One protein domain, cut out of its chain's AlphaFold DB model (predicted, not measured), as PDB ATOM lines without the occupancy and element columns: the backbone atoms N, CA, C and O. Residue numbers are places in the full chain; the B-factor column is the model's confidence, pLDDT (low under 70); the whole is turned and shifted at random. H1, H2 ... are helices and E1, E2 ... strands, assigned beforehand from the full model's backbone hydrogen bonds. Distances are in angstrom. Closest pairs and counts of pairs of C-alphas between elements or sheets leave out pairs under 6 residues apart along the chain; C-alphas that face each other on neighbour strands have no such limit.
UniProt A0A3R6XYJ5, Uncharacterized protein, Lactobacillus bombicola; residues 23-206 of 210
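Overview. This is residues 23 to 206 of the 210 residues of an uncharacterized protein of Lactobacillus bombicola (UniProt A0A3R6XYJ5). Three strongly twisted sheets stand in a row along the longest axis: E1 E2 E3 E4 E8 at one end, E5 E6 E7 E9 E13 in the middle and E10 E11 E12 E14 at the other end. The middle sheet curls by 80 degrees from edge to edge, with H1 beside it near its edge strands E5 and E13; the first sheet is only partly face to face with it. The printed part has 184 residues, with fourteen named strands and one named helix, H1, which comes between E12 and E13; the class is mostly strand. The first two sheets are mixed and the third is antiparallel; the whole is compact, with a radius of gyration of the C-alphas of 15.7 A, and spans 49 by 37 by 29 A.

Arrangement. E1, residues 23 to 27, E2, residues 31 to 38, E3, residues 43 to 50, and E4, residues 56 to 64, form a meander, each strand the antiparallel neighbour of the one before and in a hairpin with it. Within hydrogen-bond range are N 35 and O 24 at 2.8 A, N 36 and O 45 at 2.8 A, and N 46 and O 62 at 2.8 A. E4 bends by 82 degrees at residue 60, and E8, residues 115 to 118, is its parallel neighbour, with N 116 and O 61 at 2.9 A. The next sheet runs E5, residues 79 to 83, E6, residues 86 to 95, E7, residues 100 to 109, E9, residues 125 to 128, and E13, residues 192 to 194. E5 E6 E7 are a meander of two hairpins, E7 and E9 are antiparallel, and E9 and E13 are parallel; in chain order of the pairs, N 82 and O 86 are 2.9 A apart, N 89 and O 106 3.0 A, N 107 and O 125 2.9 A, and N 193 and O 126 2.8 A. The closest C-alphas of E1 and E5 are those of Lys 24 and Trp 79, 6.5 A apart. E10, residues 146 to 153, E11, residues 159 to 166, and E12, residues 171 to 177, are a third meander, also of two hairpins, and E14, residues 199 to 205, is the antiparallel neighbour of E12; N 150 and O 163 are 2.9 A apart, N 162 and O 174 2.9 A, and N 175 and O 201 3.0 A. The three form a stack of sheets, face to face in turn; the closest C-alphas of E7 and E10 are those of Ile 103 and Arg 148, 4.9 A apart. H1, residues 178 to 186, is only just at the level of the sheet with E13, at a height of 3.5 A; their closest C-alphas are those of Met 185 and Val 193, 6.2 A apart. In H1 every O i to N i+4 pair is within hydrogen-bond range.

Along the chain. E1 begins at C-alpha 23, (92.197, 475.024, 26.096). E6 is 27.1 A long, E3 23.4 A, E7 23.1 A and E11 22.8 A. E14 ends at C-alpha 205, (74.909, 459.888, 18.907).

Size, cuts and confidence. The C-alphas farthest apart, those of Thr 53 and Asn 138, are 50.6 A apart. The printed part has no cut; the links E4 to E5 and E9 to E10 are long. Confidence is low, under 70, at residues 133 to 139 and 196 to 206.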
ATOM      1  N   GLN A  23      93.190 475.835  26.810       95.06
ATOM      2  CA  GLN A  23      92.197 475.024  26.096       95.06
ATOM      3  C   GLN A  23      92.288 473.544  26.479       95.06
ATOM      4  O   GLN A  23      91.275 472.851  26.544       95.06
ATOM      5  N   LYS A  24      93.507 473.063  26.753       96.31
ATOM      6  CA  LYS A  24      93.792 471.679  27.144       96.31
ATOM      7  C   LYS A  24      95.070 471.617  27.975       96.31
ATOM      8  O   LYS A  24      96.016 472.366  27.730       96.31
ATOM      9  N   GLY A  25      95.097 470.713  28.947       93.88
ATOM     10  CA  GLY A  25      96.304 470.352  29.681       93.88
ATOM     11  C   GLY A  25      96.528 468.846  29.663       93.88
ATOM     12  O   GLY A  25      95.572 468.082  29.533       93.88
ATOM     13  N   ASP A  26      97.785 468.445  29.818       94.44
ATOM     14  CA  ASP A  26      98.190 467.050  29.998       94.44
ATOM     15  C   ASP A  26      99.264 466.963  31.088       94.44
ATOM     16  O   ASP A  26     100.076 467.883  31.255       94.44
ATOM     17  N   VAL A  27      99.253 465.878  31.862       93.62
ATOM     18  CA  VAL A  27     100.173 465.662  32.976       93.62
ATOM     19  C   VAL A  27     100.905 464.343  32.783       93.62
ATOM     20  O   VAL A  27     100.329 463.265  32.868       93.62
ATOM     21  N   THR A  28     102.222 464.437  32.637       91.50
ATOM     22  CA  THR A  28     103.132 463.285  32.631       91.50
ATOM     23  C   THR A  28     103.763 463.104  34.010       91.50
ATOM     24  O   THR A  28     103.572 463.925  34.908       91.50
ATOM     25  N   ALA A  29     104.596 462.073  34.186       91.12
ATOM     26  CA  ALA A  29     105.308 461.838  35.446       91.12
ATOM     27  C   ALA A  29     106.049 463.087  35.972       91.12
ATOM     28  O   ALA A  29     106.010 463.366  37.173       91.12
ATOM     29  N   ASN A  30     106.661 463.864  35.068       93.62
ATOM     30  CA  ASN A  30     107.550 464.980  35.415       93.62
ATOM     31  C   ASN A  30     107.037 466.359  34.980       93.62
ATOM     32  O   ASN A  30     107.491 467.371  35.510       93.62
ATOM     33  N   ASN A  31     106.110 466.422  34.023       95.56
ATOM     34  CA  ASN A  31     105.740 467.673  33.365       95.56
ATOM     35  C   ASN A  31     104.233 467.894  33.319       95.56
ATOM     36  O   ASN A  31     103.475 466.931  33.226       95.56
ATOM     37  N   ILE A  32     103.838 469.165  33.292       96.31
ATOM     38  CA  ILE A  32     102.499 469.609  32.899       96.31
ATOM     39  C   ILE A  32     102.624 470.378  31.585       96.31
ATOM     40  O   ILE A  32     103.508 471.224  31.445       96.31
ATOM     41  N   TYR A  33     101.752 470.071  30.636       97.56
ATOM     42  CA  TYR A  33     101.624 470.762  29.361       97.56
ATOM     43  C   TYR A  33     100.380 471.643  29.375       97.56
ATOM     44  O   TYR A  33      99.372 471.277  29.979       97.56
ATOM     45  N   ALA A  34     100.447 472.783  28.695       97.81
ATOM     46  CA  ALA A  34      99.304 473.661  28.494       97.81
ATOM     47  C   ALA A  34      99.229 474.090  27.029       97.81
ATOM     48  O   ALA A  34     100.167 474.703  26.511       97.81
ATOM     49  N   LEU A  35      98.099 473.773  26.398       98.38
ATOM     50  CA  LEU A  35      97.715 474.262  25.083       98.38
ATOM     51  C   LEU A  35      96.942 475.573  25.246       98.38
ATOM     52  O   LEU A  35      95.955 475.641  25.985       98.38
ATOM     53  N   GLN A  36      97.389 476.616  24.552       97.81
ATOM     54  CA  GLN A  36      96.784 477.944  24.564       97.81
ATOM     55  C   GLN A  36      96.650 478.485  23.144       97.81
ATOM     56  O   GLN A  36      97.565 478.356  22.334       97.81
ATOM     57  N   LEU A  37      95.524 479.139  22.870       96.25
ATOM     58  CA  LEU A  37      95.246 479.747  21.576       96.25
ATOM     59  C   LEU A  37      95.596 481.240  21.612       96.25
ATOM     60  O   LEU A  37      95.144 481.973  22.496       96.25
ATOM     61  N   ARG A  38      96.425 481.699  20.674       94.69
ATOM     62  CA  ARG A  38      96.977 483.061  20.646       94.69
ATOM     63  C   ARG A  38      96.740 483.744  19.304       94.69
ATOM     64  O   ARG A  38      96.181 483.164  18.380       94.69
ATOM     65  N   ASN A  39      97.141 485.014  19.240       92.00
ATOM     66  CA  ASN A  39      97.117 485.840  18.033       92.00
ATOM     67  C   ASN A  39      95.721 485.902  17.395       92.00
ATOM     68  O   ASN A  39      95.530 485.580  16.234       92.00
ATOM     69  N   VAL A  40      94.733 486.321  18.194       86.88
ATOM     70  CA  VAL A  40      93.323 486.452  17.771       86.88
ATOM     71  C   VAL A  40      92.736 485.114  17.313       86.88
ATOM     72  O   VAL A  40      92.086 485.012  16.281       86.88
ATOM     73  N   GLN A  41      92.950 484.084  18.130       85.94
ATOM     74  CA  GLN A  41      92.398 482.745  17.923       85.94
ATOM     75  C   GLN A  41      92.951 481.997  16.695       85.94
ATOM     76  O   GLN A  41      92.255 481.175  16.106       85.94
ATOM     77  N   GLN A  42      94.197 482.285  16.311       91.12
ATOM     78  CA  GLN A  42      94.811 481.738  15.099       91.12
ATOM     79  C   GLN A  42      95.896 480.714  15.395       91.12
ATOM     80  O   GLN A  42      95.963 479.704  14.716       91.12
ATOM     81  N   ASP A  43      96.712 480.932  16.422       96.31
ATOM     82  CA  ASP A  43      97.919 480.131  16.612       96.31
ATOM     83  C   ASP A  43      97.826 479.271  17.862       96.31
ATOM     84  O   ASP A  43      97.550 479.771  18.959       96.31
ATOM     85  N   THR A  44      98.135 477.986  17.717       97.81
ATOM     86  CA  THR A  44      98.200 477.056  18.842       97.81
ATOM     87  C   THR A  44      99.606 477.028  19.435       97.81
ATOM     88  O   THR A  44     100.590 476.743  18.754       97.81
ATOM     89  N   TYR A  45      99.690 477.313  20.733       98.25
ATOM     90  CA  TYR A  45     100.915 477.315  21.526       98.25
ATOM     91  C   TYR A  45     100.863 476.200  22.564       98.25
ATOM     92  O   TYR A  45      99.875 476.070  23.285       98.25
ATOM     93  N   ILE A  46     101.948 475.435  22.687       98.44
ATOM     94  CA  ILE A  46     102.105 474.417  23.721       98.44
ATOM     95  C   ILE A  46     103.336 474.754  24.548       98.44
ATOM     96  O   ILE A  46     104.480 474.717  24.079       98.44
ATOM     97  N   THR A  47     103.089 475.022  25.822       98.12
ATOM     98  CA  THR A  47     104.128 475.251  26.829       98.12
ATOM     99  C   THR A  47     104.217 474.059  27.771       98.12
ATOM    100  O   THR A  47     103.262 473.292  27.925       98.12
ATOM    101  N   ARG A  48     105.383 473.890  28.397       96.94
ATOM    102  CA  ARG A  48     105.640 472.808  29.349       96.94
ATOM    103  C   ARG A  48     106.271 473.353  30.620       96.94
ATOM    104  O   ARG A  48     107.209 474.150  30.581       96.94
ATOM    105  N   GLY A  49     105.785 472.876  31.754       95.38
ATOM    106  CA  GLY A  49     106.289 473.193  33.082       95.38
ATOM    107  C   GLY A  49     106.607 471.951  33.895       95.38
ATOM    108  O   GLY A  49     106.201 470.841  33.547       95.38
ATOM    109  N   SER A  50     107.311 472.143  35.009       94.56
ATOM    110  CA  SER A  50     107.501 471.072  35.990       94.56
ATOM    111  C   SER A  50     106.175 470.755  36.672       94.56
ATOM    112  O   SER A  50     105.482 471.653  37.155       94.56
ATOM    113  N   ARG A  51     105.852 469.464  36.794       94.31
ATOM    114  CA  ARG A  51     104.683 469.002  37.555       94.31
ATOM    115  C   ARG A  51     104.757 469.364  39.039       94.31
ATOM    116  O   ARG A  51     103.728 469.503  39.693       94.31
ATOM    117  N   ILE A  52     105.963 469.528  39.577       93.44
ATOM    118  CA  ILE A  52     106.168 469.844  40.994       93.44
ATOM    119  C   ILE A  52     105.857 471.312  41.286       93.44
ATOM    120  O   ILE A  52     105.266 471.617  42.322       93.44
ATOM    121  N   THR A  53     106.232 472.221  40.383       94.75
ATOM    122  CA  THR A  53     106.078 473.666  40.609       94.75
ATOM    123  C   THR A  53     104.825 474.248  39.962       94.75
ATOM    124  O   THR A  53     104.328 475.253  40.451       94.75
ATOM    125  N   GLY A  54     104.314 473.650  38.879       93.94
ATOM    126  CA  GLY A  54     103.226 474.232  38.080       93.94
ATOM    127  C   GLY A  54     103.649 475.445  37.237       93.94
ATOM    128  O   GLY A  54     102.815 476.059  36.578       93.94
ATOM    129  N   VAL A  55     104.939 475.801  37.239       96.69
ATOM    130  CA  VAL A  55     105.474 476.933  36.469       96.69
ATOM    131  C   VAL A  55     105.725 476.484  35.032       96.69
ATOM    132  O   VAL A  55     106.595 475.642  34.789       96.69
ATOM    133  N   LEU A  56     104.972 477.046  34.086       97.06
ATOM    134  CA  LEU A  56     105.145 476.811  32.652       97.06
ATOM    135  C   LEU A  56     106.344 477.595  32.112       97.06
ATOM    136  O   LEU A  56     106.640 478.703  32.561       97.06
ATOM    137  N   ASN A  57     107.024 477.030  31.117       95.12
ATOM    138  CA  ASN A  57     108.112 477.684  30.399       95.12
ATOM    139  C   ASN A  57     107.719 477.895  28.937       95.12
ATOM    140  O   ASN A  57     107.110 477.024  28.320       95.12
ATOM    141  N   LYS A  58     108.140 479.034  28.383       93.12
ATOM    142  CA  LYS A  58     108.001 479.390  26.958       93.12
ATOM    143  C   LYS A  58     109.239 478.967  26.144       93.12
ATOM    144  O   LYS A  58     109.444 479.403  25.020       93.12
ATOM    145  N   SER A  59     110.110 478.162  26.758       92.94
ATOM    146  CA  SER A  59     111.262 477.510  26.141       92.94
ATOM    147  C   SER A  59     111.615 476.242  26.944       92.94
ATOM    148  O   SER A  59     111.919 476.355  28.135       92.94
ATOM    149  N   PRO A  60     111.576 475.039  26.344       95.19
ATOM    150  CA  PRO A  60     111.090 474.782  24.992       95.19
ATOM    151  C   PRO A  60     109.606 475.134  24.808       95.19
ATOM    152  O   PRO A  60     108.862 475.202  25.781       95.19
ATOM    153  N   GLU A  61     109.201 475.373  23.563       97.44
ATOM    154  CA  GLU A  61     107.823 475.696  23.171       97.44
ATOM    155  C   GLU A  61     107.519 475.140  21.778       97.44
ATOM    156  O   GLU A  61     108.391 475.105  20.907       97.44
ATOM    157  N   LEU A  62     106.280 474.710  21.557       98.44
ATOM    158  CA  LEU A  62     105.786 474.304  20.246       98.44
ATOM    159  C   LEU A  62     104.713 475.293  19.778       98.44
ATOM    160  O   LEU A  62     103.790 475.588  20.533       98.44
ATOM    161  N   ILE A  63     104.837 475.775  18.541       98.38
ATOM    162  CA  ILE A  63     103.897 476.711  17.915       98.38
ATOM    163  C   ILE A  63     103.408 476.122  16.591       98.38
ATOM    164  O   ILE A  63     104.211 475.723  15.744       98.38
ATOM    165  N   LEU A  64     102.092 476.079  16.413       98.50
ATOM    166  CA  LEU A  64     101.434 475.728  15.162       98.50
ATOM    167  C   LEU A  64     100.684 476.977  14.696       98.50
ATOM    168  O   LEU A  64      99.710 477.385  15.325       98.50
ATOM    169  N   TYR A  65     101.198 477.607  13.641       97.81
ATOM    170  CA  TYR A  65     100.621 478.821  13.078       97.81
ATOM    171  C   TYR A  65      99.372 478.515  12.259       97.81
ATOM    172  O   TYR A  65      99.348 477.525  11.514       97.81
ATOM    173  N   GLY A  66      98.387 479.404  12.364       93.44
ATOM    174  CA  GLY A  66      97.067 479.213  11.786       93.44
ATOM    175  C   GLY A  66      96.454 480.419  11.120       93.44
ATOM    176  O   GLY A  66      96.828 481.565  11.338       93.44
ATOM    177  N   SER A  67      95.466 480.140  10.282       82.81
ATOM    178  CA  SER A  67      94.458 481.116   9.868       82.81
ATOM    179  C   SER A  67      93.236 480.364   9.350       82.81
ATOM    180  O   SER A  67      92.285 480.181  10.091       82.81
ATOM    181  N   ASN A  68      93.277 479.861   8.120       84.56
ATOM    182  CA  ASN A  68      92.261 478.989   7.531       84.56
ATOM    183  C   ASN A  68      92.927 478.087   6.475       84.56
ATOM    184  O   ASN A  68      93.938 478.463   5.875       84.56
ATOM    185  N   GLY A  69      92.376 476.902   6.228       88.94
ATOM    186  CA  GLY A  69      92.863 475.968   5.217       88.94
ATOM    187  C   GLY A  69      94.089 475.169   5.667       88.94
ATOM    188  O   GLY A  69      94.142 474.645   6.774       88.94
ATOM    189  N   ASN A  70      95.091 475.039   4.795       93.25
ATOM    190  CA  ASN A  70      96.233 474.126   4.972       93.25
ATOM    191  C   ASN A  70      97.309 474.635   5.957       93.25
ATOM    192  O   ASN A  70      98.505 474.472   5.726       93.25
ATOM    193  N   THR A  71      96.901 475.276   7.052       96.56
ATOM    194  CA  THR A  71      97.812 475.793   8.087       96.56
ATOM    195  C   THR A  71      98.017 474.785   9.217       96.56
ATOM    196  O   THR A  71      97.278 473.805   9.330       96.56
ATOM    197  N   ALA A  72      99.082 474.961  10.001       97.06
ATOM    198  CA  ALA A  72      99.545 473.939  10.937       97.06
ATOM    199  C   ALA A  72      98.618 473.732  12.136       97.06
ATOM    200  O   ALA A  72      98.569 472.620  12.646       97.06
ATOM    201  N   GLY A  73      97.878 474.740  12.574       95.38
ATOM    202  CA  GLY A  73      96.885 474.581  13.636       95.38
ATOM    203  C   GLY A  73      96.024 475.821  13.753       95.38
ATOM    204  O   GLY A  73      96.360 476.829  13.154       95.38
ATOM    205  N   ALA A  74      94.940 475.748  14.508       95.38
ATOM    206  CA  ALA A  74      94.195 476.902  14.991       95.38
ATOM    207  C   ALA A  74      93.422 476.476  16.238       95.38
ATOM    208  O   ALA A  74      94.048 476.077  17.218       95.38
ATOM    209  N   HIS A  75      92.091 476.560  16.249       95.00
ATOM    210  CA  HIS A  75      91.312 476.178  17.414       95.00
ATOM    211  C   HIS A  75      91.234 474.647  17.538       95.00
ATOM    212  O   HIS A  75      90.587 473.973  16.740       95.00
ATOM    213  N   THR A  76      91.844 474.104  18.595       96.06
ATOM    214  CA  THR A  76      91.780 472.683  18.966       96.06
ATOM    215  C   THR A  76      91.768 472.523  20.485       96.06
ATOM    216  O   THR A  76      92.288 473.364  21.225       96.06
ATOM    217  N   GLN A  77      91.165 471.436  20.961       96.25
ATOM    218  CA  GLN A  77      91.234 470.987  22.353       96.25
ATOM    219  C   GLN A  77      91.997 469.659  22.482       96.25
ATOM    220  O   GLN A  77      91.953 469.009  23.529       96.25
ATOM    221  N   THR A  78      92.744 469.287  21.441       97.81
ATOM    222  CA  THR A  78      93.544 468.069  21.383       97.81
ATOM    223  C   THR A  78      95.000 468.369  21.723       97.81
ATOM    224  O   THR A  78      95.707 469.068  20.999       97.81
ATOM    225  N   TRP A  79      95.461 467.760  22.811       98.12
ATOM    226  CA  TRP A  79      96.872 467.569  23.127       98.12
ATOM    227  C   TRP A  79      96.980 466.268  23.913       98.12
ATOM    228  O   TRP A  79      96.792 466.257  25.129       98.12
ATOM    229  N   GLU A  80      97.190 465.168  23.196       97.69
ATOM    230  CA  GLU A  80      97.072 463.812  23.743       97.69
ATOM    231  C   GLU A  80      98.352 463.030  23.475       97.69
ATOM    232  O   GLU A  80      98.857 463.025  22.348       97.69
ATOM    233  N   TYR A  81      98.900 462.371  24.495       96.62
ATOM    234  CA  TYR A  81     100.113 461.580  24.322       96.62
ATOM    235  C   TYR A  81      99.836 460.373  23.423       96.62
ATOM    236  O   TYR A  81      99.031 459.507  23.752       96.62
ATOM    237  N   ALA A  82     100.539 460.301  22.295       95.62
ATOM    238  CA  ALA A  82     100.344 459.269  21.282       95.62
ATOM    239  C   ALA A  82     101.286 458.065  21.460       95.62
ATOM    240  O   ALA A  82     101.252 457.150  20.650       95.62
ATOM    241  N   GLY A  83     102.162 458.063  22.472       93.19
ATOM    242  CA  GLY A  83     103.236 457.072  22.599       93.19
ATOM    243  C   GLY A  83     104.531 457.491  21.890       93.19
ATOM    244  O   GLY A  83     104.556 458.395  21.056       93.19
ATOM    245  N   ASN A  84     105.657 456.869  22.256       90.50
ATOM    246  CA  ASN A  84     106.977 457.081  21.632       90.50
ATOM    247  C   ASN A  84     107.433 458.557  21.524       90.50
ATOM    248  O   ASN A  84     108.169 458.952  20.614       90.50
ATOM    249  N   GLY A  85     107.003 459.392  22.477       93.06
ATOM    250  CA  GLY A  85     107.332 460.823  22.521       93.06
ATOM    251  C   GLY A  85     106.521 461.692  21.554       93.06
ATOM    252  O   GLY A  85     106.784 462.895  21.459       93.06
ATOM    253  N   TYR A  86     105.565 461.098  20.843       96.94
ATOM    254  CA  TYR A  86     104.625 461.791  19.982       96.94
ATOM    255  C   TYR A  86     103.377 462.243  20.741       96.94
ATOM    256  O   TYR A  86     103.014 461.694  21.781       96.94
ATOM    257  N   TRP A  87     102.723 463.247  20.173       98.06
ATOM    258  CA  TRP A  87     101.490 463.847  20.652       98.06
ATOM    259  C   TRP A  87     100.541 464.038  19.476       98.06
ATOM    260  O   TRP A  87     100.990 464.450  18.402       98.06
ATOM    261  N   PHE A  88      99.256 463.761  19.677       98.31
ATOM    262  CA  PHE A  88      98.208 464.182  18.759       98.31
ATOM    263  C   PHE A  88      97.829 465.636  19.011       98.31
ATOM    264  O   PHE A  88      97.844 466.102  20.153       98.31
ATOM    265  N   ILE A  89      97.491 466.337  17.933       98.38
ATOM    266  CA  ILE A  89      97.097 467.746  17.942       98.38
ATOM    267  C   ILE A  89      96.188 468.055  16.750       98.38
ATOM    268  O   ILE A  89      96.338 467.436  15.697       98.38
ATOM    269  N   GLY A  90      95.267 469.007  16.897       97.44
ATOM    270  CA  GLY A  90      94.499 469.542  15.772       97.44
ATOM    271  C   GLY A  90      95.383 470.194  14.701       97.44
ATOM    272  O   GLY A  90      96.465 470.709  14.988       97.44
ATOM    273  N   THR A  91      94.949 470.121  13.444       97.06
ATOM    274  CA  THR A  91      95.564 470.814  12.307       97.06
ATOM    275  C   THR A  91      94.543 471.071  11.196       97.06
ATOM    276  O   THR A  91      93.439 470.519  11.227       97.06
ATOM    277  N   LYS A  92      94.951 471.820  10.163       95.25
ATOM    278  CA  LYS A  92      94.144 472.158   8.983       95.25
ATOM    279  C   LYS A  92      92.807 472.793   9.387       95.25
ATOM    280  O   LYS A  92      91.779 472.124   9.313       95.25
ATOM    281  N   PRO A  93      92.797 474.056   9.821       94.06
ATOM    282  CA  PRO A  93      91.565 474.707  10.218       94.06
ATOM    283  C   PRO A  93      90.571 474.908   9.080       94.06
ATOM    284  O   PRO A  93      90.957 475.209   7.949       94.06
ATOM    285  N   GLN A  94      89.289 474.850   9.424       91.31
ATOM    286  CA  GLN A  94      88.182 475.301   8.595       91.31
ATOM    287  C   GLN A  94      87.390 476.377   9.341       91.31
ATOM    288  O   GLN A  94      87.097 476.248  10.530       91.31
ATOM    289  N   SER A  95      87.070 477.464   8.640       89.06
ATOM    290  CA  SER A  95      86.280 478.554   9.209       89.06
ATOM    291  C   SER A  95      84.795 478.205   9.279       89.06
ATOM    292  O   SER A  95      84.221 477.774   8.281       89.06
ATOM    293  N   ASP A  96      84.167 478.476  10.422       84.25
ATOM    294  CA  ASP A  96      82.706 478.451  10.600       84.25
ATOM    295  C   ASP A  96      82.059 479.853  10.518       84.25
ATOM    296  O   ASP A  96      80.872 480.029  10.792       84.25
ATOM    297  N   GLY A  97      82.854 480.873  10.165       82.56
ATOM    298  CA  GLY A  97      82.466 482.288  10.170       82.56
ATOM    299  C   GLY A  97      82.742 483.029  11.486       82.56
ATOM    300  O   GLY A  97      82.785 484.258  11.484       82.56
ATOM    301  N   SER A  98      82.982 482.313  12.587       83.75
ATOM    302  CA  SER A  98      83.275 482.855  13.926       83.75
ATOM    303  C   SER A  98      84.612 482.355  14.494       83.75
ATOM    304  O   SER A  98      85.309 483.091  15.192       83.75
ATOM    305  N   HIS A  99      84.984 481.118  14.175       87.38
ATOM    306  CA  HIS A  99      86.175 480.410  14.622       87.38
ATOM    307  C   HIS A  99      86.770 479.611  13.463       87.38
ATOM    308  O   HIS A  99      86.100 479.294  12.480       87.38
ATOM    309  N   ASN A 100      88.042 479.262  13.609       92.56
ATOM    310  CA  ASN A 100      88.753 478.387  12.690       92.56
ATOM    311  C   ASN A 100      89.081 477.100  13.448       92.56
ATOM    312  O   ASN A 100      90.111 477.018  14.119       92.56
ATOM    313  N   TRP A 101      88.155 476.141  13.417       94.38
ATOM    314  CA  TRP A 101      88.307 474.854  14.094       94.38
ATOM    315  C   TRP A 101      89.191 473.928  13.278       94.38
ATOM    316  O   TRP A 101      89.032 473.819  12.065       94.38
ATOM    317  N   ASP A 102      90.113 473.244  13.947       95.25
ATOM    318  CA  ASP A 102      90.908 472.204  13.311       95.25
ATOM    319  C   ASP A 102      90.021 471.009  12.926       95.25
ATOM    320  O   ASP A 102      89.262 470.469  13.741       95.25
ATOM    321  N   ILE A 103      90.126 470.599  11.659       94.00
ATOM    322  CA  ILE A 103      89.347 469.494  11.073       94.00
ATOM    323  C   ILE A 103      90.215 468.276  10.734       94.00
ATOM    324  O   ILE A 103      89.741 467.280  10.188       94.00
ATOM    325  N   GLN A 104      91.506 468.322  11.056       94.81
ATOM    326  CA  GLN A 104      92.403 467.176  10.994       94.81
ATOM    327  C   GLN A 104      93.155 466.976  12.304       94.81
ATOM    328  O   GLN A 104      93.252 467.875  13.130       94.81
ATOM    329  N   ILE A 105      93.722 465.781  12.464       97.25
ATOM    330  CA  ILE A 105      94.573 465.428  13.599       97.25
ATOM    331  C   ILE A 105      95.962 465.096  13.071       97.25
ATOM    332  O   ILE A 105      96.132 464.182  12.268       97.25
ATOM    333  N   ALA A 106      96.958 465.845  13.518       97.62
ATOM    334  CA  ALA A 106      98.367 465.610  13.259       97.62
ATOM    335  C   ALA A 106      99.036 464.876  14.422       97.62
ATOM    336  O   ALA A 106      98.531 464.850  15.544       97.62
ATOM    337  N   ARG A 107     100.223 464.324  14.153       97.06
ATOM    338  CA  ARG A 107     101.124 463.771  15.164       97.06
ATOM    339  C   ARG A 107     102.454 464.522  15.152       97.06
ATOM    340  O   ARG A 107     103.088 464.667  14.107       97.06
ATOM    341  N   VAL A 108     102.897 464.984  16.321       97.81
ATOM    342  CA  VAL A 108     104.064 465.867  16.477       97.81
ATOM    343  C   VAL A 108     104.920 465.471  17.681       97.81
ATOM    344  O   VAL A 108     104.444 464.822  18.607       97.81
ATOM    345  N   LYS A 109     106.199 465.866  17.695       96.88
ATOM    346  CA  LYS A 109     107.053 465.786  18.890       96.88
ATOM    347  C   LYS A 109     107.233 467.160  19.512       96.88
ATOM    348  O   LYS A 109     107.671 468.097  18.835       96.88
ATOM    349  N   TYR A 110     107.018 467.239  20.820       97.75
ATOM    350  CA  TYR A 110     107.396 468.414  21.593       97.75
ATOM    351  C   TYR A 110     108.924 468.621  21.547       97.75
ATOM    352  O   TYR A 110     109.668 467.639  21.664       97.75
ATOM    353  N   PRO A 111     109.429 469.850  21.339       97.19
ATOM    354  CA  PRO A 111     110.866 470.086  21.271       97.19
ATOM    355  C   PRO A 111     111.565 469.819  22.609       97.19
ATOM    356  O   PRO A 111     111.034 470.084  23.687       97.19
ATOM    357  N   SER A 112     112.792 469.300  22.538       94.19
ATOM    358  CA  SER A 112     113.662 469.131  23.706       94.19
ATOM    359  C   SER A 112     114.263 470.460  24.175       94.19
ATOM    360  O   SER A 112     114.483 470.631  25.372       94.19
ATOM    361  N   SER A 113     114.494 471.397  23.253       94.62
ATOM    362  CA  SER A 113     115.023 472.738  23.505       94.62
ATOM    363  C   SER A 113     114.477 473.746  22.489       94.62
ATOM    364  O   SER A 113     114.107 473.375  21.375       94.62
ATOM    365  N   GLY A 114     114.445 475.022  22.886       95.81
ATOM    366  CA  GLY A 114     114.040 476.131  22.022       95.81
ATOM    367  C   GLY A 114     112.599 476.046  21.514       95.81
ATOM    368  O   GLY A 114     111.781 475.260  21.996       95.81
ATOM    369  N   THR A 115     112.293 476.879  20.526       97.38
ATOM    370  CA  THR A 115     110.966 476.937  19.912       97.38
ATOM    371  C   THR A 115     110.945 476.108  18.633       97.38
ATOM    372  O   THR A 115     111.779 476.302  17.748       97.38
ATOM    373  N   ARG A 116     109.978 475.195  18.515       98.00
ATOM    374  CA  ARG A 116     109.668 474.486  17.266       98.00
ATOM    375  C   ARG A 116     108.393 475.054  16.670       98.00
ATOM    376  O   ARG A 116     107.422 475.260  17.388       98.00
ATOM    377  N   GLN A 117     108.408 475.284  15.364       98.00
ATOM    378  CA  GLN A 117     107.334 475.975  14.666       98.00
ATOM    379  C   GLN A 117     106.911 475.201  13.424       98.00
ATOM    380  O   GLN A 117     107.759 474.676  12.700       98.00
ATOM    381  N   TYR A 118     105.608 475.177  13.178       98.25
ATOM    382  CA  TYR A 118     105.003 474.671  11.952       98.25
ATOM    383  C   TYR A 118     104.038 475.724  11.410       98.25
ATOM    384  O   TYR A 118     103.334 476.371  12.181       98.25
ATOM    385  N   THR A 119     104.014 475.902  10.095       97.62
ATOM    386  CA  THR A 119     103.139 476.857   9.397       97.62
ATOM    387  C   THR A 119     102.136 476.175   8.476       97.62
ATOM    388  O   THR A 119     101.096 476.754   8.177       97.62
ATOM    389  N   SER A 120     102.410 474.936   8.061       96.75
ATOM    390  CA  SER A 120     101.533 474.139   7.204       96.75
ATOM    391  C   SER A 120     101.214 472.789   7.836       96.75
ATOM    392  O   SER A 120     102.106 472.131   8.382       96.75
ATOM    393  N   ASN A 121      99.970 472.323   7.685       95.19
ATOM    394  CA  ASN A 121      99.579 470.970   8.101       95.19
ATOM    395  C   ASN A 121     100.378 469.888   7.355       95.19
ATOM    396  O   ASN A 121     100.577 468.790   7.870       95.19
ATOM    397  N   THR A 122     100.886 470.190   6.156       94.94
ATOM    398  CA  THR A 122     101.680 469.251   5.349       94.94
ATOM    399  C   THR A 122     103.088 469.000   5.886       94.94
ATOM    400  O   THR A 122     103.745 468.060   5.448       94.94
ATOM    401  N   GLN A 123     103.554 469.795   6.854       96.50
ATOM    402  CA  GLN A 123     104.816 469.541   7.560       96.50
ATOM    403  C   GLN A 123     104.681 468.452   8.635       96.50
ATOM    404  O   GLN A 123     105.679 468.041   9.232       96.50
ATOM    405  N   LEU A 124     103.451 468.013   8.908       96.62
ATOM    406  CA  LEU A 124     103.112 467.044   9.936       96.62
ATOM    407  C   LEU A 124     102.532 465.785   9.287       96.62
ATOM    408  O   LEU A 124     101.759 465.857   8.326       96.62
ATOM    409  N   THR A 125     102.862 464.621   9.851       96.62
ATOM    410  CA  THR A 125     102.074 463.416   9.573       96.62
ATOM    411  C   THR A 125     100.692 463.610  10.173       96.62
ATOM    412  O   THR A 125     100.576 463.990  11.341       96.62
ATOM    413  N   ARG A 126      99.649 463.341   9.393       94.75
ATOM    414  CA  ARG A 126      98.266 463.646   9.768       94.75
ATOM    415  C   ARG A 126      97.306 462.546   9.359       94.75
ATOM    416  O   ARG A 126      97.587 461.774   8.448       94.75
ATOM    417  N   LEU A 127      96.198 462.474  10.077       92.50
ATOM    418  CA  LEU A 127      95.087 461.583   9.800       92.50
ATOM    419  C   LEU A 127      94.142 462.257   8.800       92.50
ATOM    420  O   LEU A 127      93.770 463.424   8.965       92.50
ATOM    421  N   SER A 128      93.710 461.504   7.794       83.38
ATOM    422  CA  SER A 128      92.645 461.896   6.873       83.38
ATOM    423  C   SER A 128      91.415 461.026   7.001       83.38
ATOM    424  O   SER A 128      91.392 459.996   7.679       83.38
ATOM    425  N   HIS A 129      90.365 461.476   6.310       76.75
ATOM    426  CA  HIS A 129      89.068 460.820   6.285       76.75
ATOM    427  C   HIS A 129      88.429 460.710   7.677       76.75
ATOM    428  O   HIS A 129      87.767 459.730   7.997       76.75
ATOM    429  N   ILE A 130      88.626 461.735   8.504       82.88
ATOM    430  CA  ILE A 130      88.055 461.863   9.851       82.88
ATOM    431  C   ILE A 130      86.533 462.039   9.824       82.88
ATOM    432  O   ILE A 130      85.844 461.569  10.725       82.88
ATOM    433  N   ASN A 131      85.998 462.618   8.747       74.62
ATOM    434  CA  ASN A 131      84.568 462.676   8.427       74.62
ATOM    435  C   ASN A 131      83.903 461.290   8.281       74.62
ATOM    436  O   ASN A 131      82.709 461.188   8.040       74.62
ATOM    437  N   ARG A 132      84.687 460.218   8.428       74.56
ATOM    438  CA  ARG A 132      84.248 458.822   8.440       74.56
ATOM    439  C   ARG A 132      84.255 458.200   9.838       74.56
ATOM    440  O   ARG A 132      83.995 457.003   9.980       74.56
ATOM    441  N   ALA A 133      84.605 458.957  10.880       69.06
ATOM    442  CA  ALA A 133      84.362 458.514  12.247       69.06
ATOM    443  C   ALA A 133      82.852 458.249  12.396       69.06
ATOM    444  O   ALA A 133      82.029 459.054  11.983       69.06
ATOM    445  N   GLY A 134      82.490 457.081  12.914       59.69
ATOM    446  CA  GLY A 134      81.118 456.605  13.066       59.69
ATOM    447  C   GLY A 134      80.615 455.755  11.897       59.69
ATOM    448  O   GLY A 134      79.433 455.421  11.887       59.69
ATOM    449  N   TRP A 135      81.485 455.392  10.939       64.38
ATOM    450  CA  TRP A 135      81.129 454.649   9.723       64.38
ATOM    451  C   TRP A 135      80.193 453.457   9.978       64.38
ATOM    452  O   TRP A 135      80.579 452.442  10.549       64.38
ATOM    453  N   ASP A 136      78.993 453.499   9.424       55.88
ATOM    454  CA  ASP A 136      78.398 452.342   8.762       55.88
ATOM    455  C   ASP A 136      78.332 452.692   7.265       55.88
ATOM    456  O   ASP A 136      78.586 453.839   6.899       55.88
ATOM    457  N   TYR A 137      78.053 451.732   6.381       53.59
ATOM    458  CA  TYR A 137      78.048 451.946   4.923       53.59
ATOM    459  C   TYR A 137      77.148 453.114   4.428       53.59
ATOM    460  O   TYR A 137      77.181 453.407   3.237       53.59
ATOM    461  N   ASN A 138      76.393 453.789   5.310       56.31
ATOM    462  CA  ASN A 138      75.449 454.865   5.009       56.31
ATOM    463  C   ASN A 138      75.672 456.174   5.811       56.31
ATOM    464  O   ASN A 138      74.844 457.076   5.704       56.31
ATOM    465  N   ASN A 139      76.738 456.296   6.614       57.97
ATOM    466  CA  ASN A 139      76.946 457.432   7.536       57.97
ATOM    467  C   ASN A 139      78.157 458.322   7.197       57.97
ATOM    468  O   ASN A 139      78.621 459.073   8.055       57.97
ATOM    469  N   ASP A 140      78.661 458.252   5.967       71.12
ATOM    470  CA  ASP A 140      79.619 459.238   5.469       71.12
ATOM    471  C   ASP A 140      78.959 460.603   5.305       71.12
ATOM    472  O   ASP A 140      77.868 460.710   4.745       71.12
ATOM    473  N   TYR A 141      79.674 461.648   5.704       72.19
ATOM    474  CA  TYR A 141      79.409 463.005   5.243       72.19
ATOM    475  C   TYR A 141      80.615 463.525   4.469       72.19
ATOM    476  O   TYR A 141      81.739 463.061   4.663       72.19
ATOM    477  N   ASP A 142      80.389 464.454   3.544       79.50
ATOM    478  CA  ASP A 142      81.482 465.097   2.813       79.50
ATOM    479  C   ASP A 142      82.456 465.771   3.793       79.50
ATOM    480  O   ASP A 142      82.036 466.323   4.807       79.50
ATOM    481  N   GLY A 143      83.756 465.741   3.499       77.56
ATOM    482  CA  GLY A 143      84.753 466.437   4.310       77.56
ATOM    483  C   GLY A 143      84.476 467.937   4.421       77.56
ATOM    484  O   GLY A 143      84.828 468.526   5.436       77.56
ATOM    485  N   ASP A 144      83.783 468.518   3.439       83.31
ATOM    486  CA  ASP A 144      83.341 469.916   3.471       83.31
ATOM    487  C   ASP A 144      82.341 470.203   4.609       83.31
ATOM    488  O   ASP A 144      82.276 471.334   5.097       83.31
ATOM    489  N   TYR A 145      81.615 469.185   5.089       86.19
ATOM    490  CA  TYR A 145      80.721 469.289   6.248       86.19
ATOM    491  C   TYR A 145      81.416 468.965   7.578       86.19
ATOM    492  O   TYR A 145      80.755 468.965   8.613       86.19
ATOM    493  N   LEU A 146      82.725 468.681   7.597       88.94
ATOM    494  CA  LEU A 146      83.465 468.494   8.847       88.94
ATOM    495  C   LEU A 146      83.673 469.843   9.526       88.94
ATOM    496  O   LEU A 146      84.408 470.694   9.039       88.94
ATOM    497  N   TYR A 147      83.024 470.018  10.670       90.62
ATOM    498  CA  TYR A 147      83.096 471.245  11.452       90.62
ATOM    499  C   TYR A 147      84.258 471.212  12.444       90.62
ATOM    500  O   TYR A 147      84.942 472.212  12.645       90.62
ATOM    501  N   ARG A 148      84.490 470.061  13.082       92.44
ATOM    502  CA  ARG A 148      85.504 469.921  14.131       92.44
ATOM    503  C   ARG A 148      85.903 468.470  14.327       92.44
ATOM    504  O   ARG A 148      85.068 467.574  14.211       92.44
ATOM    505  N   VAL A 149      87.154 468.251  14.721       94.38
ATOM    506  CA  VAL A 149      87.609 466.971  15.264       94.38
ATOM    507  C   VAL A 149      88.406 467.162  16.544       94.38
ATOM    508  O   VAL A 149      89.199 468.089  16.670       94.38
ATOM    509  N   GLU A 150      88.216 466.248  17.486       96.00
ATOM    510  CA  GLU A 150      89.073 466.092  18.653       96.00
ATOM    511  C   GLU A 150      89.377 464.613  18.879       96.00
ATOM    512  O   GLU A 150      88.647 463.731  18.409       96.00
ATOM    513  N   VAL A 151      90.442 464.336  19.629       96.25
ATOM    514  CA  VAL A 151      90.760 462.968  20.042       96.25
ATOM    515  C   VAL A 151      91.035 462.860  21.531       96.25
ATOM    516  O   VAL A 151      91.359 463.843  22.195       96.25
ATOM    517  N   ALA A 152      90.919 461.639  22.038       96.50
ATOM    518  CA  ALA A 152      91.370 461.248  23.364       96.50
ATOM    519  C   ALA A 152      92.084 459.898  23.273       96.50
ATOM    520  O   ALA A 152      91.671 459.030  22.500       96.50
ATOM    521  N   VAL A 153      93.136 459.716  24.066       96.31
ATOM    522  CA  VAL A 153      93.844 458.434  24.168       96.31
ATOM    523  C   VAL A 153      93.474 457.751  25.481       96.31
ATOM    524  O   VAL A 153      93.350 458.401  26.523       96.31
ATOM    525  N   SER A 154      93.256 456.436  25.446       94.69
ATOM    526  CA  SER A 154      92.927 455.675  26.650       94.69
ATOM    527  C   SER A 154      94.083 455.701  27.669       94.69
ATOM    528  O   SER A 154      95.248 455.787  27.280       94.69
ATOM    529  N   PRO A 155      93.821 455.580  28.986       91.12
ATOM    530  CA  PRO A 155      94.881 455.644  30.002       91.12
ATOM    531  C   PRO A 155      95.965 454.560  29.890       91.12
ATOM    532  O   PRO A 155      97.070 454.747  30.393       91.12
ATOM    533  N   ASN A 156      95.646 453.418  29.272       92.31
ATOM    534  CA  ASN A 156      96.594 452.344  28.957       92.31
ATOM    535  C   ASN A 156      97.321 452.541  27.616       92.31
ATOM    536  O   ASN A 156      98.220 451.764  27.323       92.31
ATOM    537  N   TYR A 157      96.980 453.580  26.848       92.19
ATOM    538  CA  TYR A 157      97.571 453.912  25.547       92.19
ATOM    539  C   TYR A 157      97.380 452.839  24.467       92.19
ATOM    540  O   TYR A 157      98.224 452.689  23.587       92.19
ATOM    541  N   ASP A 158      96.262 452.117  24.508       93.06
ATOM    542  CA  ASP A 158      95.936 451.092  23.507       93.06
ATOM    543  C   ASP A 158      94.853 451.560  22.525       93.06
ATOM    544  O   ASP A 158      94.773 451.060  21.404       93.06
ATOM    545  N   GLU A 159      94.041 452.551  22.905       93.69
ATOM    546  CA  GLU A 159      92.899 453.010  22.115       93.69
ATOM    547  C   GLU A 159      92.965 454.517  21.851       93.69
ATOM    548  O   GLU A 159      93.332 455.317  22.717       93.69
ATOM    549  N   LEU A 160      92.553 454.906  20.644       93.75
ATOM    550  CA  LEU A 160      92.316 456.290  20.245       93.75
ATOM    551  C   LEU A 160      90.820 456.482  19.991       93.75
ATOM    552  O   LEU A 160      90.263 455.884  19.068       93.75
ATOM    553  N   LEU A 161      90.179 457.351  20.769       93.62
ATOM    554  CA  LEU A 161      88.845 457.855  20.473       93.62
ATOM    555  C   LEU A 161      88.964 459.062  19.545       93.62
ATOM    556  O   LEU A 161      89.618 460.039  19.895       93.62
ATOM    557  N   ILE A 162      88.282 459.019  18.404       91.94
ATOM    558  CA  ILE A 162      88.065 460.187  17.545       91.94
ATOM    559  C   ILE A 162      86.618 460.637  17.702       91.94
ATOM    560  O   ILE A 162      85.701 459.831  17.524       91.94
ATOM    561  N   ALA A 163      86.439 461.921  18.007       91.75
ATOM    562  CA  ALA A 163      85.156 462.604  18.034       91.75
ATOM    563  C   ALA A 163      85.126 463.649  16.912       91.75
ATOM    564  O   ALA A 163      85.901 464.605  16.944       91.75
ATOM    565  N   SER A 164      84.250 463.476  15.924       90.62
ATOM    566  CA  SER A 164      84.022 464.473  14.876       90.62
ATOM    567  C   SER A 164      82.625 465.072  14.979       90.62
ATOM    568  O   SER A 164      81.695 464.434  15.474       90.62
ATOM    569  N   ILE A 165      82.489 466.322  14.548       89.19
ATOM    570  CA  ILE A 165      81.228 467.062  14.532       89.19
ATOM    571  C   ILE A 165      81.014 467.563  13.108       89.19
ATOM    572  O   ILE A 165      81.949 468.107  12.512       89.19
ATOM    573  N   ASP A 166      79.813 467.369  12.568       89.19
ATOM    574  CA  ASP A 166      79.434 467.934  11.271       89.19
ATOM    575  C   ASP A 166      78.828 469.344  11.405       89.19
ATOM    576  O   ASP A 166      78.529 469.820  12.502       89.19
ATOM    577  N   THR A 167      78.640 470.035  10.283       88.31
ATOM    578  CA  THR A 167      78.052 471.385  10.246       88.31
ATOM    579  C   THR A 167      76.588 471.443  10.695       88.31
ATOM    580  O   THR A 167      76.104 472.527  11.011       88.31
ATOM    581  N   ASP A 168      75.894 470.302  10.766       87.44
ATOM    582  CA  ASP A 168      74.528 470.197  11.298       87.44
ATOM    583  C   ASP A 168      74.514 469.978  12.826       87.44
ATOM    584  O   ASP A 168      73.448 469.902  13.447       87.44
ATOM    585  N   GLY A 169      75.694 469.877  13.449       86.69
ATOM    586  CA  GLY A 169      75.869 469.677  14.884       86.69
ATOM    587  C   GLY A 169      75.745 468.221  15.340       86.69
ATOM    588  O   GLY A 169      75.633 467.972  16.545       86.69
ATOM    589  N   ASN A 170      75.760 467.242  14.430       85.75
ATOM    590  CA  ASN A 170      75.785 465.833  14.819       85.75
ATOM    591  C   ASN A 170      77.198 465.429  15.258       85.75
ATOM    592  O   ASN A 170      78.182 465.780  14.611       85.75
ATOM    593  N   GLY A 171      77.286 464.660  16.345       87.00
ATOM    594  CA  GLY A 171      78.540 464.111  16.855       87.00
ATOM    595  C   GLY A 171      78.736 462.654  16.439       87.00
ATOM    596  O   GLY A 171      77.805 461.846  16.476       87.00
ATOM    597  N   TYR A 172      79.965 462.296  16.088       85.88
ATOM    598  CA  TYR A 172      80.337 460.949  15.672       85.88
ATOM    599  C   TYR A 172      81.561 460.479  16.448       85.88
ATOM    600  O   TYR A 172      82.549 461.203  16.550       85.88
ATOM    601  N   PHE A 173      81.507 459.253  16.972       86.31
ATOM    602  CA  PHE A 173      82.540 458.708  17.849       86.31
ATOM    603  C   PHE A 173      83.041 457.359  17.326       86.31
ATOM    604  O   PHE A 173      82.270 456.493  16.899       86.31
ATOM    605  N   THR A 174      84.357 457.147  17.319       85.69
ATOM    606  CA  THR A 174      84.954 455.861  16.915       85.69
ATOM    607  C   THR A 174      86.222 455.566  17.680       85.69
ATOM    608  O   THR A 174      87.054 456.452  17.855       85.69
ATOM    609  N   LEU A 175      86.362 454.304  18.079       88.25
ATOM    610  CA  LEU A 175      87.553 453.773  18.721       88.25
ATOM    611  C   LEU A 175      88.430 453.056  17.691       88.25
ATOM    612  O   LEU A 175      87.965 452.218  16.906       88.25
ATOM    613  N   TYR A 176      89.711 453.394  17.721       87.56
ATOM    614  CA  TYR A 176      90.762 452.834  16.881       87.56
ATOM    615  C   TYR A 176      91.837 452.188  17.747       87.56
ATOM    616  O   TYR A 176      92.076 452.631  18.871       87.56
ATOM    617  N   ASP A 177      92.525 451.195  17.187       89.94
ATOM    618  CA  ASP A 177      93.744 450.645  17.781       89.94
ATOM    619  C   ASP A 177      94.863 451.690  17.694       89.94
ATOM    620  O   ASP A 177      95.250 452.101  16.591       89.94
ATOM    621  N   LEU A 178      95.396 452.136  18.832       92.69
ATOM    622  CA  LEU A 178      96.428 453.172  18.829       92.69
ATOM    623  C   LEU A 178      97.733 452.678  18.191       92.69
ATOM    624  O   LEU A 178      98.405 453.444  17.492       92.69
ATOM    625  N   ASN A 179      98.090 451.405  18.376       91.75
ATOM    626  CA  ASN A 179      99.302 450.837  17.786       91.75
ATOM    627  C   ASN A 179      99.191 450.769  16.261       91.75
ATOM    628  O   ASN A 179     100.139 451.134  15.565       91.75
ATOM    629  N   MET A 180      98.034 450.381  15.716       89.81
ATOM    630  CA  MET A 180      97.800 450.412  14.271       89.81
ATOM    631  C   MET A 180      97.916 451.832  13.719       89.81
ATOM    632  O   MET A 180      98.609 452.030  12.721       89.81
ATOM    633  N   ILE A 181      97.299 452.821  14.376       91.44
ATOM    634  CA  ILE A 181      97.390 454.227  13.956       91.44
ATOM    635  C   ILE A 181      98.845 454.702  13.953       91.44
ATOM    636  O   ILE A 181      99.315 455.245  12.950       91.44
ATOM    637  N   ASN A 182      99.581 454.453  15.036       93.62
ATOM    638  CA  ASN A 182     100.985 454.836  15.124       93.62
ATOM    639  C   ASN A 182     101.841 454.171  14.048       93.62
ATOM    640  O   ASN A 182     102.602 454.871  13.385       93.62
ATOM    641  N   ASN A 183     101.664 452.869  13.814       91.75
ATOM    642  CA  ASN A 183     102.395 452.140  12.781       91.75
ATOM    643  C   ASN A 183     102.131 452.714  11.382       91.75
ATOM    644  O   ASN A 183     103.055 452.870  10.585       91.75
ATOM    645  N   GLN A 184     100.883 453.070  11.069       90.56
ATOM    646  CA  GLN A 184     100.554 453.707   9.790       90.56
ATOM    647  C   GLN A 184     101.200 455.094   9.660       90.56
ATOM    648  O   GLN A 184     101.724 455.435   8.601       90.56
ATOM    649  N   MET A 185     101.216 455.882  10.738       93.06
ATOM    650  CA  MET A 185     101.862 457.200  10.756       93.06
ATOM    651  C   MET A 185     103.393 457.126  10.714       93.06
ATOM    652  O   MET A 185     104.023 458.006  10.128       93.06
ATOM    653  N   ASP A 186     104.000 456.096  11.303       93.25
ATOM    654  CA  ASP A 186     105.444 455.845  11.226       93.25
ATOM    655  C   ASP A 186     105.869 455.487   9.797       93.25
ATOM    656  O   ASP A 186     106.899 455.965   9.320       93.25
ATOM    657  N   ASN A 187     105.034 454.729   9.084       89.81
ATOM    658  CA  ASN A 187     105.268 454.346   7.691       89.81
ATOM    659  C   ASN A 187     104.953 455.460   6.675       89.81
ATOM    660  O   ASN A 187     105.196 455.275   5.483       89.81
ATOM    661  N   ASN A 188     104.431 456.611   7.119       88.06
ATOM    662  CA  ASN A 188     104.087 457.733   6.244       88.06
ATOM    663  C   ASN A 188     104.527 459.102   6.817       88.06
ATOM    664  O   ASN A 188     103.692 459.965   7.117       88.06
ATOM    665  N   PRO A 189     105.836 459.333   7.021       83.25
ATOM    666  CA  PRO A 189     106.343 460.568   7.623       83.25
ATOM    667  C   PRO A 189     106.033 461.799   6.753       83.25
ATOM    668  O   PRO A 189     106.334 461.822   5.564       83.25
ATOM    669  N   GLY A 190     105.416 462.833   7.341       80.56
ATOM    670  CA  GLY A 190     104.928 464.029   6.626       80.56
ATOM    671  C   GLY A 190     103.713 463.779   5.717       80.56
ATOM    672  O   GLY A 190     103.153 464.708   5.129       80.56
ATOM    673  N   GLY A 191     103.291 462.521   5.606       86.44
ATOM    674  CA  GLY A 191     102.207 462.091   4.748       86.44
ATOM    675  C   GLY A 191     100.845 462.100   5.427       86.44
ATOM    676  O   GLY A 191     100.661 462.550   6.562       86.44
ATOM    677  N   ASP A 192      99.880 461.602   4.668       87.62
ATOM    678  CA  ASP A 192      98.477 461.529   5.037       87.62
ATOM    679  C   ASP A 192      98.049 460.072   5.282       87.62
ATOM    680  O   ASP A 192      98.246 459.209   4.425       87.62
ATOM    681  N   VAL A 193      97.501 459.780   6.460       86.06
ATOM    682  CA  VAL A 193      97.135 458.425   6.897       86.06
ATOM    683  C   VAL A 193      95.622 458.268   6.932       86.06
ATOM    684  O   VAL A 193      94.930 458.906   7.722       86.06
ATOM    685  N   SER A 194      95.109 457.368   6.096       83.50
ATOM    686  CA  SER A 194      93.674 457.108   5.984       83.50
ATOM    687  C   SER A 194      93.164 456.203   7.103       83.50
ATOM    688  O   SER A 194      93.599 455.059   7.253       83.50
ATOM    689  N   LEU A 195      92.144 456.673   7.821       76.94
ATOM    690  CA  LEU A 195      91.478 455.912   8.884       76.94
ATOM    691  C   LEU A 195      90.635 454.723   8.391       76.94
ATOM    692  O   LEU A 195      90.148 453.940   9.208       76.94
ATOM    693  N   ARG A 196      90.494 454.518   7.071       68.50
ATOM    694  CA  ARG A 196      89.740 453.380   6.503       68.50
ATOM    695  C   ARG A 196      90.297 452.003   6.895       68.50
ATOM    696  O   ARG A 196      89.592 451.014   6.740       68.50
ATOM    697  N   LEU A 197      91.543 451.929   7.363       59.38
ATOM    698  CA  LEU A 197      92.272 450.670   7.545       59.38
ATOM    699  C   LEU A 197      92.426 450.219   9.016       59.38
ATOM    700  O   LEU A 197      93.067 449.198   9.241       59.38
ATOM    701  N   CYS A 198      91.893 450.950  10.012       59.22
ATOM    702  CA  CYS A 198      92.351 450.821  11.417       59.22
ATOM    703  C   CYS A 198      91.264 450.691  12.517       59.22
ATOM    704  O   CYS A 198      91.552 450.951  13.684       59.22
ATOM    705  N   GLN A 199      90.007 450.361  12.200       61.72
ATOM    706  CA  GLN A 199      88.886 450.481  13.159       61.72
ATOM    707  C   GLN A 199      88.673 449.244  14.055       61.72
ATOM    708  O   GLN A 199      88.637 448.130  13.538       61.72
ATOM    709  N   ILE A 200      88.427 449.459  15.363       59.09
ATOM    710  CA  ILE A 200      88.050 448.404  16.330       59.09
ATOM    711  C   ILE A 200      86.540 448.436  16.670       59.09
ATOM    712  O   ILE A 200      85.902 447.386  16.641       59.09
ATOM    713  N   ALA A 201      85.942 449.600  16.993       58.97
ATOM    714  CA  ALA A 201      84.537 449.703  17.453       58.97
ATOM    715  C   ALA A 201      83.899 451.100  17.213       58.97
ATOM    716  O   ALA A 201      84.619 452.072  16.982       58.97
ATOM    717  N   ARG A 202      82.550 451.222  17.236       64.62
ATOM    718  CA  ARG A 202      81.804 452.417  16.748       64.62
ATOM    719  C   ARG A 202      80.535 452.766  17.558       64.62
ATOM    720  O   ARG A 202      79.832 451.856  17.986       64.62
ATOM    721  N   GLN A 203      80.199 454.064  17.674       53.25
ATOM    722  CA  GLN A 203      78.925 454.571  18.230       53.25
ATOM    723  C   GLN A 203      78.533 455.927  17.595       53.25
ATOM    724  O   GLN A 203      79.366 456.824  17.474       53.25
ATOM    725  N   LYS A 204      77.261 456.094  17.192       56.19
ATOM    726  CA  LYS A 204      76.701 457.357  16.662       56.19
ATOM    727  C   LYS A 204      75.699 457.929  17.656       56.19
ATOM    728  O   LYS A 204      74.764 457.229  18.041       56.19
ATOM    729  N   GLU A 205      75.849 459.201  18.018       56.50
ATOM    730  CA  GLU A 205      74.909 459.888  18.907       56.50
ATOM    731  C   GLU A 205      74.514 461.251  18.345       56.50
ATOM    732  O   GLU A 205      75.349 462.078  17.992       56.50
ATOM    733  N   ARG A 206      73.208 461.524  18.288       48.94
ATOM    734  CA  ARG A 206      72.726 462.861  17.943       48.94
ATOM    735  C   ARG A 206      72.823 463.743  19.182       48.94
ATOM    736  O   ARG A 206      72.018 463.594  20.105       48.94
TER     737      ARG A 206